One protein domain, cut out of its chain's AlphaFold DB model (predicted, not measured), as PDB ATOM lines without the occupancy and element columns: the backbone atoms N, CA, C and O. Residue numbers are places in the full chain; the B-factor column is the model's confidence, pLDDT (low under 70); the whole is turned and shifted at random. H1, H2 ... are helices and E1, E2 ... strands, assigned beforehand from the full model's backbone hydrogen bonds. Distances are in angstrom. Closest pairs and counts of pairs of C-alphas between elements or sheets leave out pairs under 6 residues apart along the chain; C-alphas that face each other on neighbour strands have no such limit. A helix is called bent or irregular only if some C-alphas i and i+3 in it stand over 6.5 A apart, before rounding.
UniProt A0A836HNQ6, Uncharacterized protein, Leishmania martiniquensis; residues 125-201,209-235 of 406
ATOM      1  N   GLU A 125     168.901 207.384 126.976       85.00
ATOM      2  CA  GLU A 125     170.160 208.094 127.147       85.00
ATOM      3  C   GLU A 125     171.024 207.403 128.220       85.00
ATOM      4  O   GLU A 125     170.529 207.133 129.327       85.00
ATOM      5  N   PRO A 126     172.304 207.100 127.920       86.81
ATOM      6  CA  PRO A 126     173.224 206.526 128.887       86.81
ATOM      7  C   PRO A 126     173.308 207.354 130.168       86.81
ATOM      8  O   PRO A 126     173.392 208.576 130.130       86.81
ATOM      9  N   GLY A 127     173.340 206.676 131.312       83.31
ATOM     10  CA  GLY A 127     173.389 207.335 132.617       83.31
ATOM     11  C   GLY A 127     172.021 207.737 133.178       83.31
ATOM     12  O   GLY A 127     171.981 208.389 134.211       83.31
ATOM     13  N   THR A 128     170.903 207.340 132.571       93.06
ATOM     14  CA  THR A 128     169.565 207.479 133.182       93.06
ATOM     15  C   THR A 128     169.163 206.229 133.975       93.06
ATOM     16  O   THR A 128     169.659 205.130 133.717       93.06
ATOM     17  N   TRP A 129     168.196 206.342 134.897       94.69
ATOM     18  CA  TRP A 129     167.621 205.170 135.578       94.69
ATOM     19  C   TRP A 129     166.904 204.220 134.608       94.69
ATOM     20  O   TRP A 129     166.892 203.006 134.816       94.69
ATOM     21  N   ALA A 130     166.331 204.754 133.524       94.06
ATOM     22  CA  ALA A 130     165.771 203.946 132.448       94.06
ATOM     23  C   ALA A 130     166.867 203.146 131.726       94.06
ATOM     24  O   ALA A 130     166.698 201.947 131.510       94.06
ATOM     25  N   TRP A 131     168.004 203.781 131.422       95.31
ATOM     26  CA  TRP A 131     169.146 203.115 130.797       95.31
ATOM     27  C   TRP A 131     169.740 202.051 131.717       95.31
ATOM     28  O   TRP A 131     169.977 200.931 131.282       95.31
ATOM     29  N   TRP A 132     169.894 202.350 133.006       95.62
ATOM     30  CA  TRP A 132     170.353 201.383 134.004       95.62
ATOM     31  C   TRP A 132     169.489 200.115 134.030       95.62
ATOM     32  O   TRP A 132     170.010 199.001 133.958       95.62
ATOM     33  N   ARG A 133     168.158 200.273 134.070       95.38
ATOM     34  CA  ARG A 133     167.222 199.139 134.011       95.38
ATOM     35  C   ARG A 133     167.349 198.350 132.708       95.38
ATOM     36  O   ARG A 133     167.227 197.127 132.734       95.38
ATOM     37  N   GLU A 134     167.628 199.023 131.597       95.00
ATOM     38  CA  GLU A 134     167.841 198.379 130.302       95.00
ATOM     39  C   GLU A 134     169.159 197.591 130.247       95.00
ATOM     40  O   GLU A 134     169.175 196.454 129.779       95.00
ATOM     41  N   GLU A 135     170.256 198.128 130.783       95.44
ATOM     42  CA  GLU A 135     171.540 197.415 130.888       95.44
ATOM     43  C   GLU A 135     171.437 196.187 131.805       95.44
ATOM     44  O   GLU A 135     172.015 195.138 131.513       95.44
ATOM     45  N   LEU A 136     170.644 196.282 132.878       94.75
ATOM     46  CA  LEU A 136     170.293 195.143 133.727       94.75
ATOM     47  C   LEU A 136     169.462 194.099 132.973       94.75
ATOM     48  O   LEU A 136     169.742 192.907 133.076       94.75
ATOM     49  N   ARG A 137     168.456 194.525 132.198       93.44
ATOM     50  CA  ARG A 137     167.619 193.633 131.374       93.44
ATOM     51  C   ARG A 137     168.435 192.912 130.301       93.44
ATOM     52  O   ARG A 137     168.144 191.763 129.993       93.44
ATOM     53  N   HIS A 138     169.450 193.577 129.762       94.19
ATOM     54  CA  HIS A 138     170.406 193.010 128.811       94.19
ATOM     55  C   HIS A 138     171.548 192.227 129.464       94.19
ATOM     56  O   HIS A 138     172.489 191.852 128.769       94.19
ATOM     57  N   GLU A 139     171.483 191.993 130.777       93.62
ATOM     58  CA  GLU A 139     172.448 191.175 131.517       93.62
ATOM     59  C   GLU A 139     173.891 191.687 131.398       93.62
ATOM     60  O   GLU A 139     174.848 190.931 131.529       93.62
ATOM     61  N   ARG A 140     174.068 192.995 131.161       92.81
ATOM     62  CA  ARG A 140     175.397 193.613 131.036       92.81
ATOM     63  C   ARG A 140     176.061 193.868 132.382       92.81
ATOM     64  O   ARG A 140     177.265 194.115 132.434       92.81
ATOM     65  N   VAL A 141     175.284 193.853 133.461       94.38
ATOM     66  CA  VAL A 141     175.777 194.056 134.828       94.38
ATOM     67  C   VAL A 141     175.847 192.732 135.570       94.38
ATOM     68  O   VAL A 141     176.861 192.443 136.183       94.38
ATOM     69  N   THR A 142     174.793 191.921 135.506       94.12
ATOM     70  CA  THR A 142     174.734 190.593 136.119       94.12
ATOM     71  C   THR A 142     173.784 189.706 135.321       94.12
ATOM     72  O   THR A 142     172.754 190.184 134.829       94.12
ATOM     73  N   LYS A 143     174.125 188.421 135.197       92.38
ATOM     74  CA  LYS A 143     173.218 187.379 134.689       92.38
ATOM     75  C   LYS A 143     172.358 186.766 135.789       92.38
ATOM     76  O   LYS A 143     171.396 186.062 135.491       92.38
ATOM     77  N   ASP A 144     172.683 187.024 137.054       92.44
ATOM     78  CA  ASP A 144     171.922 186.470 138.159       92.44
ATOM     79  C   ASP A 144     170.567 187.175 138.302       92.44
ATOM     80  O   ASP A 144     170.472 188.390 138.498       92.44
ATOM     81  N   GLY A 145     169.493 186.391 138.197       88.75
ATOM     82  CA  GLY A 145     168.132 186.915 138.210       88.75
ATOM     83  C   GLY A 145     167.742 187.558 139.541       88.75
ATOM     84  O   GLY A 145     167.010 188.547 139.529       88.75
ATOM     85  N   TYR A 146     168.242 187.037 140.664       89.25
ATOM     86  CA  TYR A 146     167.936 187.558 141.995       89.25
ATOM     87  C   TYR A 146     168.599 188.924 142.215       89.25
ATOM     88  O   TYR A 146     167.915 189.907 142.514       89.25
ATOM     89  N   HIS A 147     169.906 189.026 141.967       90.69
ATOM     90  CA  HIS A 147     170.642 190.284 142.103       90.69
ATOM     91  C   HIS A 147     170.158 191.330 141.101       90.69
ATOM     92  O   HIS A 147     170.059 192.507 141.441       90.69
ATOM     93  N   ARG A 148     169.766 190.923 139.888       92.12
ATOM     94  CA  ARG A 148     169.188 191.844 138.904       92.12
ATOM     95  C   ARG A 148     167.951 192.569 139.436       92.12
ATOM     96  O   ARG A 148     167.843 193.774 139.225       92.12
ATOM     97  N   VAL A 149     167.046 191.880 140.135       88.50
ATOM     98  CA  VAL A 149     165.851 192.511 140.732       88.50
ATOM     99  C   VAL A 149     166.253 193.524 141.808       88.50
ATOM    100  O   VAL A 149     165.765 194.651 141.797       88.50
ATOM    101  N   LEU A 150     167.206 193.176 142.678       88.50
ATOM    102  CA  LEU A 150     167.719 194.090 143.710       88.50
ATOM    103  C   LEU A 150     168.386 195.343 143.117       88.50
ATOM    104  O   LEU A 150     168.262 196.450 143.650       88.50
ATOM    105  N   LEU A 151     169.097 195.180 142.002       93.25
ATOM    106  CA  LEU A 151     169.769 196.268 141.298       93.25
ATOM    107  C   LEU A 151     168.786 197.184 140.549       93.25
ATOM    108  O   LEU A 151     169.081 198.363 140.360       93.25
ATOM    109  N   GLN A 152     167.609 196.696 140.147       92.50
ATOM    110  CA  GLN A 152     166.589 197.538 139.505       92.50
ATOM    111  C   GLN A 152     165.988 198.574 140.465       92.50
ATOM    112  O   GLN A 152     165.625 199.664 140.021       92.50
ATOM    113  N   ASP A 153     165.931 198.261 141.760       91.56
ATOM    114  CA  ASP A 153     165.283 199.089 142.786       91.56
ATOM    115  C   ASP A 153     166.218 200.117 143.454       91.56
ATOM    116  O   ASP A 153     165.895 200.740 144.462       91.56
ATOM    117  N   VAL A 154     167.420 200.314 142.907       94.88
ATOM    118  CA  VAL A 154     168.434 201.215 143.483       94.88
ATOM    119  C   VAL A 154     167.912 202.639 143.670       94.88
ATOM    120  O   VAL A 154     168.143 203.232 144.717       94.88
ATOM    121  N   GLN A 155     167.180 203.174 142.691       95.69
ATOM    122  CA  GLN A 155     166.635 204.530 142.769       95.69
ATOM    123  C   GLN A 155     165.704 204.702 143.978       95.69
ATOM    124  O   GLN A 155     165.851 205.659 144.740       95.69
ATOM    125  N   THR A 156     164.765 203.768 144.161       95.19
ATOM    126  CA  THR A 156     163.808 203.794 145.272       95.19
ATOM    127  C   THR A 156     164.553 203.684 146.592       95.19
ATOM    128  O   THR A 156     164.371 204.528 147.462       95.19
ATOM    129  N   ARG A 157     165.476 202.717 146.707       95.19
ATOM    130  CA  ARG A 157     166.276 202.510 147.921       95.19
ATOM    131  C   ARG A 157     167.089 203.739 148.315       95.19
ATOM    132  O   ARG A 157     167.153 204.047 149.499       95.19
ATOM    133  N   LEU A 158     167.714 204.429 147.360       97.19
ATOM    134  CA  LEU A 158     168.468 205.656 147.645       97.19
ATOM    135  C   LEU A 158     167.548 206.793 148.102       97.19
ATOM    136  O   LEU A 158     167.901 207.527 149.019       97.19
ATOM    137  N   THR A 159     166.369 206.917 147.489       97.00
ATOM    138  CA  THR A 159     165.376 207.935 147.863       97.00
ATOM    139  C   THR A 159     164.847 207.705 149.270       97.00
ATOM    140  O   THR A 159     164.915 208.612 150.090       97.00
ATOM    141  N   THR A 160     164.410 206.482 149.577       97.00
ATOM    142  CA  THR A 160     163.894 206.129 150.903       97.00
ATOM    143  C   THR A 160     164.956 206.309 151.983       97.00
ATOM    144  O   THR A 160     164.696 206.975 152.975       97.00
ATOM    145  N   GLN A 161     166.184 205.820 151.762       97.62
ATOM    146  CA  GLN A 161     167.279 206.025 152.719       97.62
ATOM    147  C   GLN A 161     167.562 207.507 152.969       97.62
ATOM    148  O   GLN A 161     167.777 207.899 154.108       97.62
ATOM    149  N   HIS A 162     167.560 208.335 151.921       97.06
ATOM    150  CA  HIS A 162     167.799 209.767 152.074       97.06
ATOM    151  C   HIS A 162     166.642 210.483 152.790       97.06
ATOM    152  O   HIS A 162     166.886 211.430 153.529       97.06
ATOM    153  N   GLU A 163     165.392 210.073 152.571       97.06
ATOM    154  CA  GLU A 163     164.232 210.611 153.296       97.06
ATOM    155  C   GLU A 163     164.251 210.223 154.782       97.06
ATOM    156  O   GLU A 163     163.918 211.056 155.626       97.06
ATOM    157  N   ASP A 164     164.688 209.000 155.095       97.00
ATOM    158  CA  ASP A 164     164.783 208.480 156.461       97.00
ATOM    159  C   ASP A 164     165.979 209.075 157.232       97.00
ATOM    160  O   ASP A 164     165.822 209.567 158.352       97.00
ATOM    161  N   ASP A 165     167.177 209.044 156.638       95.88
ATOM    162  CA  ASP A 165     168.404 209.629 157.186       95.88
ATOM    163  C   ASP A 165     169.368 210.089 156.066       95.88
ATOM    164  O   ASP A 165     170.184 209.309 155.557       95.88
ATOM    165  N   PRO A 166     169.377 211.394 155.733       93.94
ATOM    166  CA  PRO A 166     170.290 211.960 154.741       93.94
ATOM    167  C   PRO A 166     171.781 211.751 155.054       93.94
ATOM    168  O   PRO A 166     172.625 211.909 154.171       93.94
ATOM    169  N   SER A 167     172.137 211.459 156.310       94.06
ATOM    170  CA  SER A 167     173.529 211.368 156.751       94.06
ATOM    171  C   SER A 167     174.168 209.988 156.547       94.06
ATOM    172  O   SER A 167     175.396 209.887 156.649       94.06
ATOM    173  N   THR A 168     173.373 208.956 156.230       93.94
ATOM    174  CA  THR A 168     173.817 207.551 156.170       93.94
ATOM    175  C   THR A 168     173.325 206.786 154.933       93.94
ATOM    176  O   THR A 168     173.081 205.586 154.982       93.94
ATOM    177  N   VAL A 169     173.241 207.447 153.776       98.00
ATOM    178  CA  VAL A 169     172.821 206.785 152.527       98.00
ATOM    179  C   VAL A 169     173.886 205.796 152.035       98.00
ATOM    180  O   VAL A 169     175.011 206.200 151.709       98.00
ATOM    181  N   GLU A 170     173.527 204.516 151.936       97.38
ATOM    182  CA  GLU A 170     174.391 203.413 151.512       97.38
ATOM    183  C   GLU A 170     173.958 202.837 150.155       97.38
ATOM    184  O   GLU A 170     172.781 202.567 149.892       97.38
ATOM    185  N   LEU A 171     174.948 202.604 149.287       97.44
ATOM    186  CA  LEU A 171     174.788 201.828 148.067       97.44
ATOM    187  C   LEU A 171     175.629 200.557 148.145       97.44
ATOM    188  O   LEU A 171     176.851 200.590 147.978       97.44
ATOM    189  N   ASP A 172     174.948 199.433 148.355       96.25
ATOM    190  CA  ASP A 172     175.571 198.117 148.397       96.25
ATOM    191  C   ASP A 172     175.326 197.331 147.103       96.25
ATOM    192  O   ASP A 172     174.195 196.952 146.781       96.25
ATOM    193  N   PHE A 173     176.416 197.104 146.371       96.19
ATOM    194  CA  PHE A 173     176.519 196.288 145.162       96.19
ATOM    195  C   PHE A 173     177.406 195.056 145.377       96.19
ATOM    196  O   PHE A 173     177.931 194.479 144.422       96.19
ATOM    197  N   SER A 174     177.592 194.635 146.625       94.62
ATOM    198  CA  SER A 174     178.440 193.502 146.973       94.62
ATOM    199  C   SER A 174     177.885 192.180 146.440       94.62
ATOM    200  O   SER A 174     176.676 191.960 146.407       94.62
ATOM    201  N   SER A 175     178.785 191.284 146.030       91.50
ATOM    202  CA  SER A 175     178.506 189.896 145.635       91.50
ATOM    203  C   SER A 175     177.391 189.746 144.596       91.50
ATOM    204  O   SER A 175     176.702 188.734 144.551       91.50
ATOM    205  N   CYS A 176     177.247 190.728 143.706       93.06
ATOM    206  CA  CYS A 176     176.205 190.745 142.680       93.06
ATOM    207  C   CYS A 176     176.524 189.871 141.453       93.06
ATOM    208  O   CYS A 176     175.852 189.998 140.426       93.06
ATOM    209  N   TYR A 177     177.547 189.007 141.535       89.25
ATOM    210  CA  TYR A 177     178.038 188.160 140.439       89.25
ATOM    211  C   TYR A 177     178.205 188.947 139.139       89.25
ATOM    212  O   TYR A 177     177.674 188.587 138.088       89.25
ATOM    213  N   MET A 178     178.881 190.091 139.244       93.94
ATOM    214  CA  MET A 178     178.930 191.042 138.150       93.94
ATOM    215  C   MET A 178     179.685 190.508 136.931       93.94
ATOM    216  O   MET A 178     180.760 189.920 137.041       93.94
ATOM    217  N   GLU A 179     179.123 190.766 135.754       94.00
ATOM    218  CA  GLU A 179     179.694 190.386 134.465       94.00
ATOM    219  C   GLU A 179     180.949 191.213 134.134       94.00
ATOM    220  O   GLU A 179     181.099 192.343 134.613       94.00
ATOM    221  N   PRO A 180     181.824 190.735 133.225       92.25
ATOM    222  CA  PRO A 180     182.995 191.495 132.776       92.25
ATOM    223  C   PRO A 180     182.668 192.886 132.204       92.25
ATOM    224  O   PRO A 180     183.517 193.777 132.205       92.25
ATOM    225  N   THR A 181     181.440 193.087 131.718       94.44
ATOM    226  CA  THR A 181     180.942 194.365 131.193       94.44
ATOM    227  C   THR A 181     180.450 195.332 132.276       94.44
ATOM    228  O   THR A 181     180.305 196.526 132.002       94.44
ATOM    229  N   ALA A 182     180.226 194.867 133.507       96.06
ATOM    230  CA  ALA A 182     179.646 195.671 134.579       96.06
ATOM    231  C   ALA A 182     180.451 196.941 134.913       96.06
ATOM    232  O   ALA A 182     179.825 197.995 135.029       96.06
ATOM    233  N   PRO A 183     181.801 196.930 134.982       96.56
ATOM    234  CA  PRO A 183     182.573 198.142 135.277       96.56
ATOM    235  C   PRO A 183     182.316 199.290 134.292       96.56
ATOM    236  O   PRO A 183     182.304 200.458 134.675       96.56
ATOM    237  N   TYR A 184     182.060 198.976 133.019       94.81
ATOM    238  CA  TYR A 184     181.766 199.978 131.992       94.81
ATOM    239  C   TYR A 184     180.387 200.612 132.194       94.81
ATOM    240  O   TYR A 184     180.215 201.811 131.962       94.81
ATOM    241  N   VAL A 185     179.413 199.817 132.644       96.62
ATOM    242  CA  VAL A 185     178.063 200.289 132.964       96.62
ATOM    243  C   VAL A 185     178.091 201.114 134.252       96.62
ATOM    244  O   VAL A 185     177.620 202.249 134.262       96.62
ATOM    245  N   LEU A 186     178.717 200.596 135.311       96.75
ATOM    246  CA  LEU A 186     178.867 201.284 136.596       96.75
ATOM    247  C   LEU A 186     179.611 202.611 136.454       96.75
ATOM    248  O   LEU A 186     179.190 203.614 137.021       96.75
ATOM    249  N   GLY A 187     180.671 202.651 135.642       96.31
ATOM    250  CA  GLY A 187     181.429 203.876 135.402       96.31
ATOM    251  C   GLY A 187     180.566 204.992 134.818       96.31
ATOM    252  O   GLY A 187     180.704 206.140 135.226       96.31
ATOM    253  N   ARG A 188     179.639 204.661 133.908       95.81
ATOM    254  CA  ARG A 188     178.681 205.622 133.336       95.81
ATOM    255  C   ARG A 188     177.542 205.958 134.292       95.81
ATOM    256  O   ARG A 188     177.119 207.107 134.313       95.81
ATOM    257  N   LEU A 189     177.068 204.983 135.072       96.38
ATOM    258  CA  LEU A 189     176.064 205.208 136.113       96.38
ATOM    259  C   LEU A 189     176.580 206.251 137.110       96.38
ATOM    260  O   LEU A 189     175.973 207.306 137.254       96.38
ATOM    261  N   PHE A 190     177.740 205.996 137.721       96.69
ATOM    262  CA  PHE A 190     178.340 206.892 138.709       96.69
ATOM    263  C   PHE A 190     178.808 208.222 138.122       96.69
ATOM    264  O   PHE A 190     178.827 209.217 138.833       96.69
ATOM    265  N   ALA A 191     179.159 208.266 136.836       95.19
ATOM    266  CA  ALA A 191     179.511 209.503 136.146       95.19
ATOM    267  C   ALA A 191     178.298 210.345 135.709       95.19
ATOM    268  O   ALA A 191     178.492 211.419 135.136       95.19
ATOM    269  N   SER A 192     177.066 209.864 135.908       93.88
ATOM    270  CA  SER A 192     175.886 210.529 135.364       93.88
ATOM    271  C   SER A 192     175.587 211.852 136.079       93.88
ATOM    272  O   SER A 192     175.365 211.854 137.291       93.88
ATOM    273  N   PRO A 193     175.482 212.977 135.347       87.81
ATOM    274  CA  PRO A 193     175.051 214.246 135.927       87.81
ATOM    275  C   PRO A 193     173.536 214.293 136.184       87.81
ATOM    276  O   PRO A 193     173.063 215.186 136.880       87.81
ATOM    277  N   GLN A 194     172.769 213.356 135.614       88.50
ATOM    278  CA  GLN A 194     171.304 213.365 135.661       88.50
ATOM    279  C   GLN A 194     170.744 212.662 136.905       88.50
ATOM    280  O   GLN A 194     169.615 212.929 137.316       88.50
ATOM    281  N   LEU A 195     171.521 211.760 137.512       94.06
ATOM    282  CA  LEU A 195     171.091 210.957 138.658       94.06
ATOM    283  C   LEU A 195     171.457 211.662 139.960       94.06
ATOM    284  O   LEU A 195     172.471 211.361 140.593       94.06
ATOM    285  N   LYS A 196     170.625 212.628 140.357       93.00
ATOM    286  CA  LYS A 196     170.832 213.406 141.587       93.00
ATOM    287  C   LYS A 196     170.953 212.519 142.829       93.00
ATOM    288  O   LYS A 196     171.695 212.874 143.738       93.00
ATOM    289  N   GLU A 197     170.284 211.364 142.837       96.19
ATOM    290  CA  GLU A 197     170.256 210.439 143.971       96.19
ATOM    291  C   GLU A 197     171.646 209.862 144.276       96.19
ATOM    292  O   GLU A 197     171.977 209.597 145.429       96.19
ATOM    293  N   LEU A 198     172.502 209.717 143.256       96.50
ATOM    294  CA  LEU A 198     173.867 209.226 143.454       96.50
ATOM    295  C   LEU A 198     174.703 210.196 144.289       96.50
ATOM    296  O   LEU A 198     175.588 209.774 145.027       96.50
ATOM    297  N   ARG A 199     174.396 211.496 144.237       94.88
ATOM    298  CA  ARG A 199     175.137 212.522 144.981       94.88
ATOM    299  C   ARG A 199     174.916 212.444 146.492       94.88
ATOM    300  O   ARG A 199     175.635 213.125 147.214       94.88
ATOM    301  N   TRP A 200     173.942 211.660 146.953       97.00
ATOM    302  CA  TRP A 200     173.635 211.458 148.371       97.00
ATOM    303  C   TRP A 200     174.464 210.347 149.012       97.00
ATOM    304  O   TRP A 200     174.539 210.279 150.232       97.00
ATOM    305  N   ILE A 201     175.089 209.483 148.206       98.31
ATOM    306  CA  ILE A 201     175.755 208.270 148.681       98.31
ATOM    307  C   ILE A 201     176.924 208.631 149.602       98.31
ATOM    308  O   ILE A 201     177.904 209.251 149.186       98.31
ATOM    309  N   ASN A 209     183.161 191.530 143.795       93.62
ATOM    310  CA  ASN A 209     182.984 191.655 142.344       93.62
ATOM    311  C   ASN A 209     184.333 191.644 141.606       93.62
ATOM    312  O   ASN A 209     185.003 192.654 141.487       93.62
ATOM    313  N   TYR A 210     184.758 190.510 141.060       91.81
ATOM    314  CA  TYR A 210     186.116 190.320 140.519       91.81
ATOM    315  C   TYR A 210     186.398 191.021 139.172       91.81
ATOM    316  O   TYR A 210     186.564 190.375 138.136       91.81
ATOM    317  N   PHE A 211     186.451 192.353 139.161       93.00
ATOM    318  CA  PHE A 211     186.702 193.136 137.953       93.00
ATOM    319  C   PHE A 211     188.109 192.908 137.398       93.00
ATOM    320  O   PHE A 211     189.091 192.837 138.133       93.00
ATOM    321  N   THR A 212     188.224 192.872 136.070       91.88
ATOM    322  CA  THR A 212     189.532 192.925 135.413       91.88
ATOM    323  C   THR A 212     190.154 194.311 135.592       91.88
ATOM    324  O   THR A 212     189.441 195.315 135.626       91.88
ATOM    325  N   ASP A 213     191.485 194.398 135.617       93.12
ATOM    326  CA  ASP A 213     192.197 195.684 135.695       93.12
ATOM    327  C   ASP A 213     191.780 196.668 134.590       93.12
ATOM    328  O   ASP A 213     191.687 197.870 134.821       93.12
ATOM    329  N   THR A 214     191.503 196.172 133.381       93.06
ATOM    330  CA  THR A 214     191.059 197.005 132.255       93.06
ATOM    331  C   THR A 214     189.635 197.522 132.444       93.06
ATOM    332  O   THR A 214     189.373 198.698 132.175       93.06
ATOM    333  N   GLY A 215     188.720 196.678 132.928       95.12
ATOM    334  CA  GLY A 215     187.355 197.079 133.259       95.12
ATOM    335  C   GLY A 215     187.342 198.079 134.412       95.12
ATOM    336  O   GLY A 215     186.775 199.166 134.286       95.12
ATOM    337  N   PHE A 216     188.044 197.763 135.501       96.50
ATOM    338  CA  PHE A 216     188.147 198.622 136.676       96.50
ATOM    339  C   PHE A 216     188.828 199.957 136.353       96.50
ATOM    340  O   PHE A 216     188.317 201.019 136.707       96.50
ATOM    341  N   GLY A 217     189.925 199.933 135.592       95.94
ATOM    342  CA  GLY A 217     190.595 201.137 135.111       95.94
ATOM    343  C   GLY A 217     189.705 202.004 134.223       95.94
ATOM    344  O   GLY A 217     189.691 203.223 134.380       95.94
ATOM    345  N   THR A 218     188.890 201.400 133.351       95.38
ATOM    346  CA  THR A 218     187.929 202.144 132.517       95.38
ATOM    347  C   THR A 218     186.820 202.782 133.353       95.38
ATOM    348  O   THR A 218     186.452 203.932 133.102       95.38
ATOM    349  N   MET A 219     186.314 202.066 134.362       96.81
ATOM    350  CA  MET A 219     185.337 202.590 135.317       96.81
ATOM    351  C   MET A 219     185.888 203.837 136.017       96.81
ATOM    352  O   MET A 219     185.303 204.914 135.904       96.81
ATOM    353  N   LEU A 220     187.064 203.717 136.644       96.94
ATOM    354  CA  LEU A 220     187.724 204.816 137.352       96.94
ATOM    355  C   LEU A 220     188.055 205.992 136.424       96.94
ATOM    356  O   LEU A 220     187.838 207.143 136.791       96.94
ATOM    357  N   ALA A 221     188.523 205.725 135.201       95.56
ATOM    358  CA  ALA A 221     188.815 206.766 134.218       95.56
ATOM    359  C   ALA A 221     187.557 207.536 133.788       95.56
ATOM    360  O   ALA A 221     187.608 208.759 133.652       95.56
ATOM    361  N   THR A 222     186.439 206.834 133.583       95.56
ATOM    362  CA  THR A 222     185.150 207.441 133.212       95.56
ATOM    363  C   THR A 222     184.636 208.327 134.339       95.56
ATOM    364  O   THR A 222     184.317 209.495 134.120       95.56
ATOM    365  N   MET A 223     184.638 207.789 135.560       96.38
ATOM    366  CA  MET A 223     184.231 208.505 136.762       96.38
ATOM    367  C   MET A 223     185.114 209.732 137.013       96.38
ATOM    368  O   MET A 223     184.608 210.826 137.231       96.38
ATOM    369  N   SER A 224     186.434 209.588 136.899       95.56
ATOM    370  CA  SER A 224     187.382 210.684 137.092       95.56
ATOM    371  C   SER A 224     187.226 211.795 136.057       95.56
ATOM    372  O   SER A 224     187.295 212.963 136.425       95.56
ATOM    373  N   ALA A 225     186.987 211.460 134.787       94.38
ATOM    374  CA  ALA A 225     186.772 212.461 133.743       94.38
ATOM    375  C   ALA A 225     185.483 213.270 133.964       94.38
ATOM    376  O   ALA A 225     185.433 214.454 133.632       94.38
ATOM    377  N   ALA A 226     184.440 212.645 134.520       93.81
ATOM    378  CA  ALA A 226     183.237 213.353 134.946       93.81
ATOM    379  C   ALA A 226     183.497 214.199 136.201       93.81
ATOM    380  O   ALA A 226     183.122 215.369 136.233       93.81
ATOM    381  N   ASN A 227     184.225 213.646 137.176       94.56
ATOM    382  CA  ASN A 227     184.574 214.309 138.431       94.56
ATOM    383  C   ASN A 227     185.376 215.607 138.233       94.56
ATOM    384  O   ASN A 227     185.170 216.566 138.967       94.56
ATOM    385  N   GLU A 228     186.243 215.669 137.214       92.06
ATOM    386  CA  GLU A 228     186.977 216.895 136.852       92.06
ATOM    387  C   GLU A 228     186.071 218.024 136.328       92.06
ATOM    388  O   GLU A 228     186.469 219.186 136.354       92.06
ATOM    389  N   LYS A 229     184.859 217.705 135.854       92.56
ATOM    390  CA  LYS A 229     183.865 218.701 135.422       92.56
ATOM    391  C   LYS A 229     182.917 219.075 136.555       92.56
ATOM    392  O   LYS A 229     182.577 220.243 136.718       92.56
ATOM    393  N   GLN A 230     182.466 218.075 137.304       90.94
ATOM    394  CA  GLN A 230     181.557 218.218 138.430       90.94
ATOM    395  C   GLN A 230     181.750 217.026 139.361       90.94
ATOM    396  O   GLN A 230     181.671 215.883 138.920       90.94
ATOM    397  N   THR A 231     181.930 217.273 140.657       92.69
ATOM    398  CA  THR A 231     182.106 216.196 141.637       92.69
ATOM    399  C   THR A 231     180.897 215.256 141.638       92.69
ATOM    400  O   THR A 231     179.782 215.709 141.911       92.69
ATOM    401  N   ILE A 232     181.099 213.971 141.319       91.88
ATOM    402  CA  ILE A 232     180.011 213.004 141.046       91.88
ATOM    403  C   ILE A 232     179.480 212.293 142.302       91.88
ATOM    404  O   ILE A 232     178.304 211.954 142.369       91.88
ATOM    405  N   LEU A 233     180.320 212.139 143.328       95.69
ATOM    406  CA  LEU A 233     180.005 211.493 144.608       95.69
ATOM    407  C   LEU A 233     180.549 212.363 145.762       95.69
ATOM    408  O   LEU A 233     181.497 211.976 146.446       95.69
ATOM    409  N   PRO A 234     180.020 213.591 145.941       94.62
ATOM    410  CA  PRO A 234     180.657 214.624 146.764       94.62
ATOM    411  C   PRO A 234     180.675 214.310 148.263       94.62
ATOM    412  O   PRO A 234     181.553 214.800 148.970       94.62
ATOM    413  N   VAL A 235     179.736 213.500 148.754       96.25
ATOM    414  CA  VAL A 235     179.600 213.161 150.181       96.25
ATOM    415  C   VAL A 235     180.044 211.735 150.504       96.25
ATOM    416  O   VAL A 235     179.850 211.287 151.633       96.25
TER     417      VAL A 235
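Overview. This is residues 125 to 201 and 209 to 235 of the 406 residues of an uncharacterized protein of Leishmania martiniquensis (UniProt A0A836HNQ6). What shape do the parts make? Four helices, H6, H4, H1 and H2, stand nearly side by side in a bent row, with H6 and H4 packed closely and H4 and H1 meeting only loosely. Past the end of H2 the chain runs on as H3, which has the short H5 on it and the little strand E1 beside it. What is it built of? The 104 printed residues have six named helices and one named strand, in the order H1 H2 H3 E1 H4 H5 H6, and the class is mostly helix. How large is it? It is compact, with a radius of gyration of the C-alphas of 13.3 A, and rounded, spanning 33 by 32 by 25 A.

Along the chain. Where is the longest helix by residues? H6 is residues 213 to 227, 20.3 A long, from C-alpha 213 at (192.197, 195.684, 135.695) to C-alpha 227 at (184.574, 214.309, 138.431). Where are the other helices? H4 is residues 182 to 190, 12.0 A, and H1 is residues 129 to 137, 12.3 A, beginning with C-alpha 129 at (167.621, 205.170, 135.578). H2 is residues 145 to 152, 10.8 A, H3 is residues 154 to 164, 15.3 A, and H5 is residues 196 to 200, 7.6 A. Where is the strand? E1 is residues 170 to 172, 6.3 A, and pairs with no named strand.

Arrangement. What does H6 touch? It touches H4, where the closest C-alphas, of Gly 187 and Met 219, are 4.1 A apart; they run the same way at a shallow tilt of 10 degrees. What follows beyond H4? H4 and H1 only just touch, with 3 pairs of C-alphas within 8 A, the closest being Trp 132 and Leu 189 at 7.2 A. H1 and H2 form a helical hairpin, opposite ways at a shallow tilt of 8 degrees, with the C-alphas of Arg 133 and Gln 152 closest at 5.8 A. Where do H3, H5 and E1 come? H2 and H3 meet only through their link, and H3 touches H5, the closest C-alphas being those of Leu 158 and Glu 197 at 6.3 A. The closest C-alphas of H3 and E1, of Leu 158 and Leu 171, are 7.4 A apart, while E1 and H5 are apart. How are the helix backbones formed? In H1, H2, H3, H4 and H6 every O i to N i+4 pair is within hydrogen-bond range; H5 has 0 of 1, but 2 of 2 O i to N i+3 pairs.

Size, cuts and confidence. How far does it reach? The two farthest C-alphas, of Asp 164 and Thr 214, are 37.5 A apart. Is the printed part cut? Residues 202 to 208 are not printed, and C-alphas 201 and 209 are 19.2 A apart across the cut, which lies in the link from H5 to H6. Is any link long, or any confidence low? Of the links that are printed whole, none is long; the mean pLDDT of the printed part is 94.1, and no printed residue is under 70.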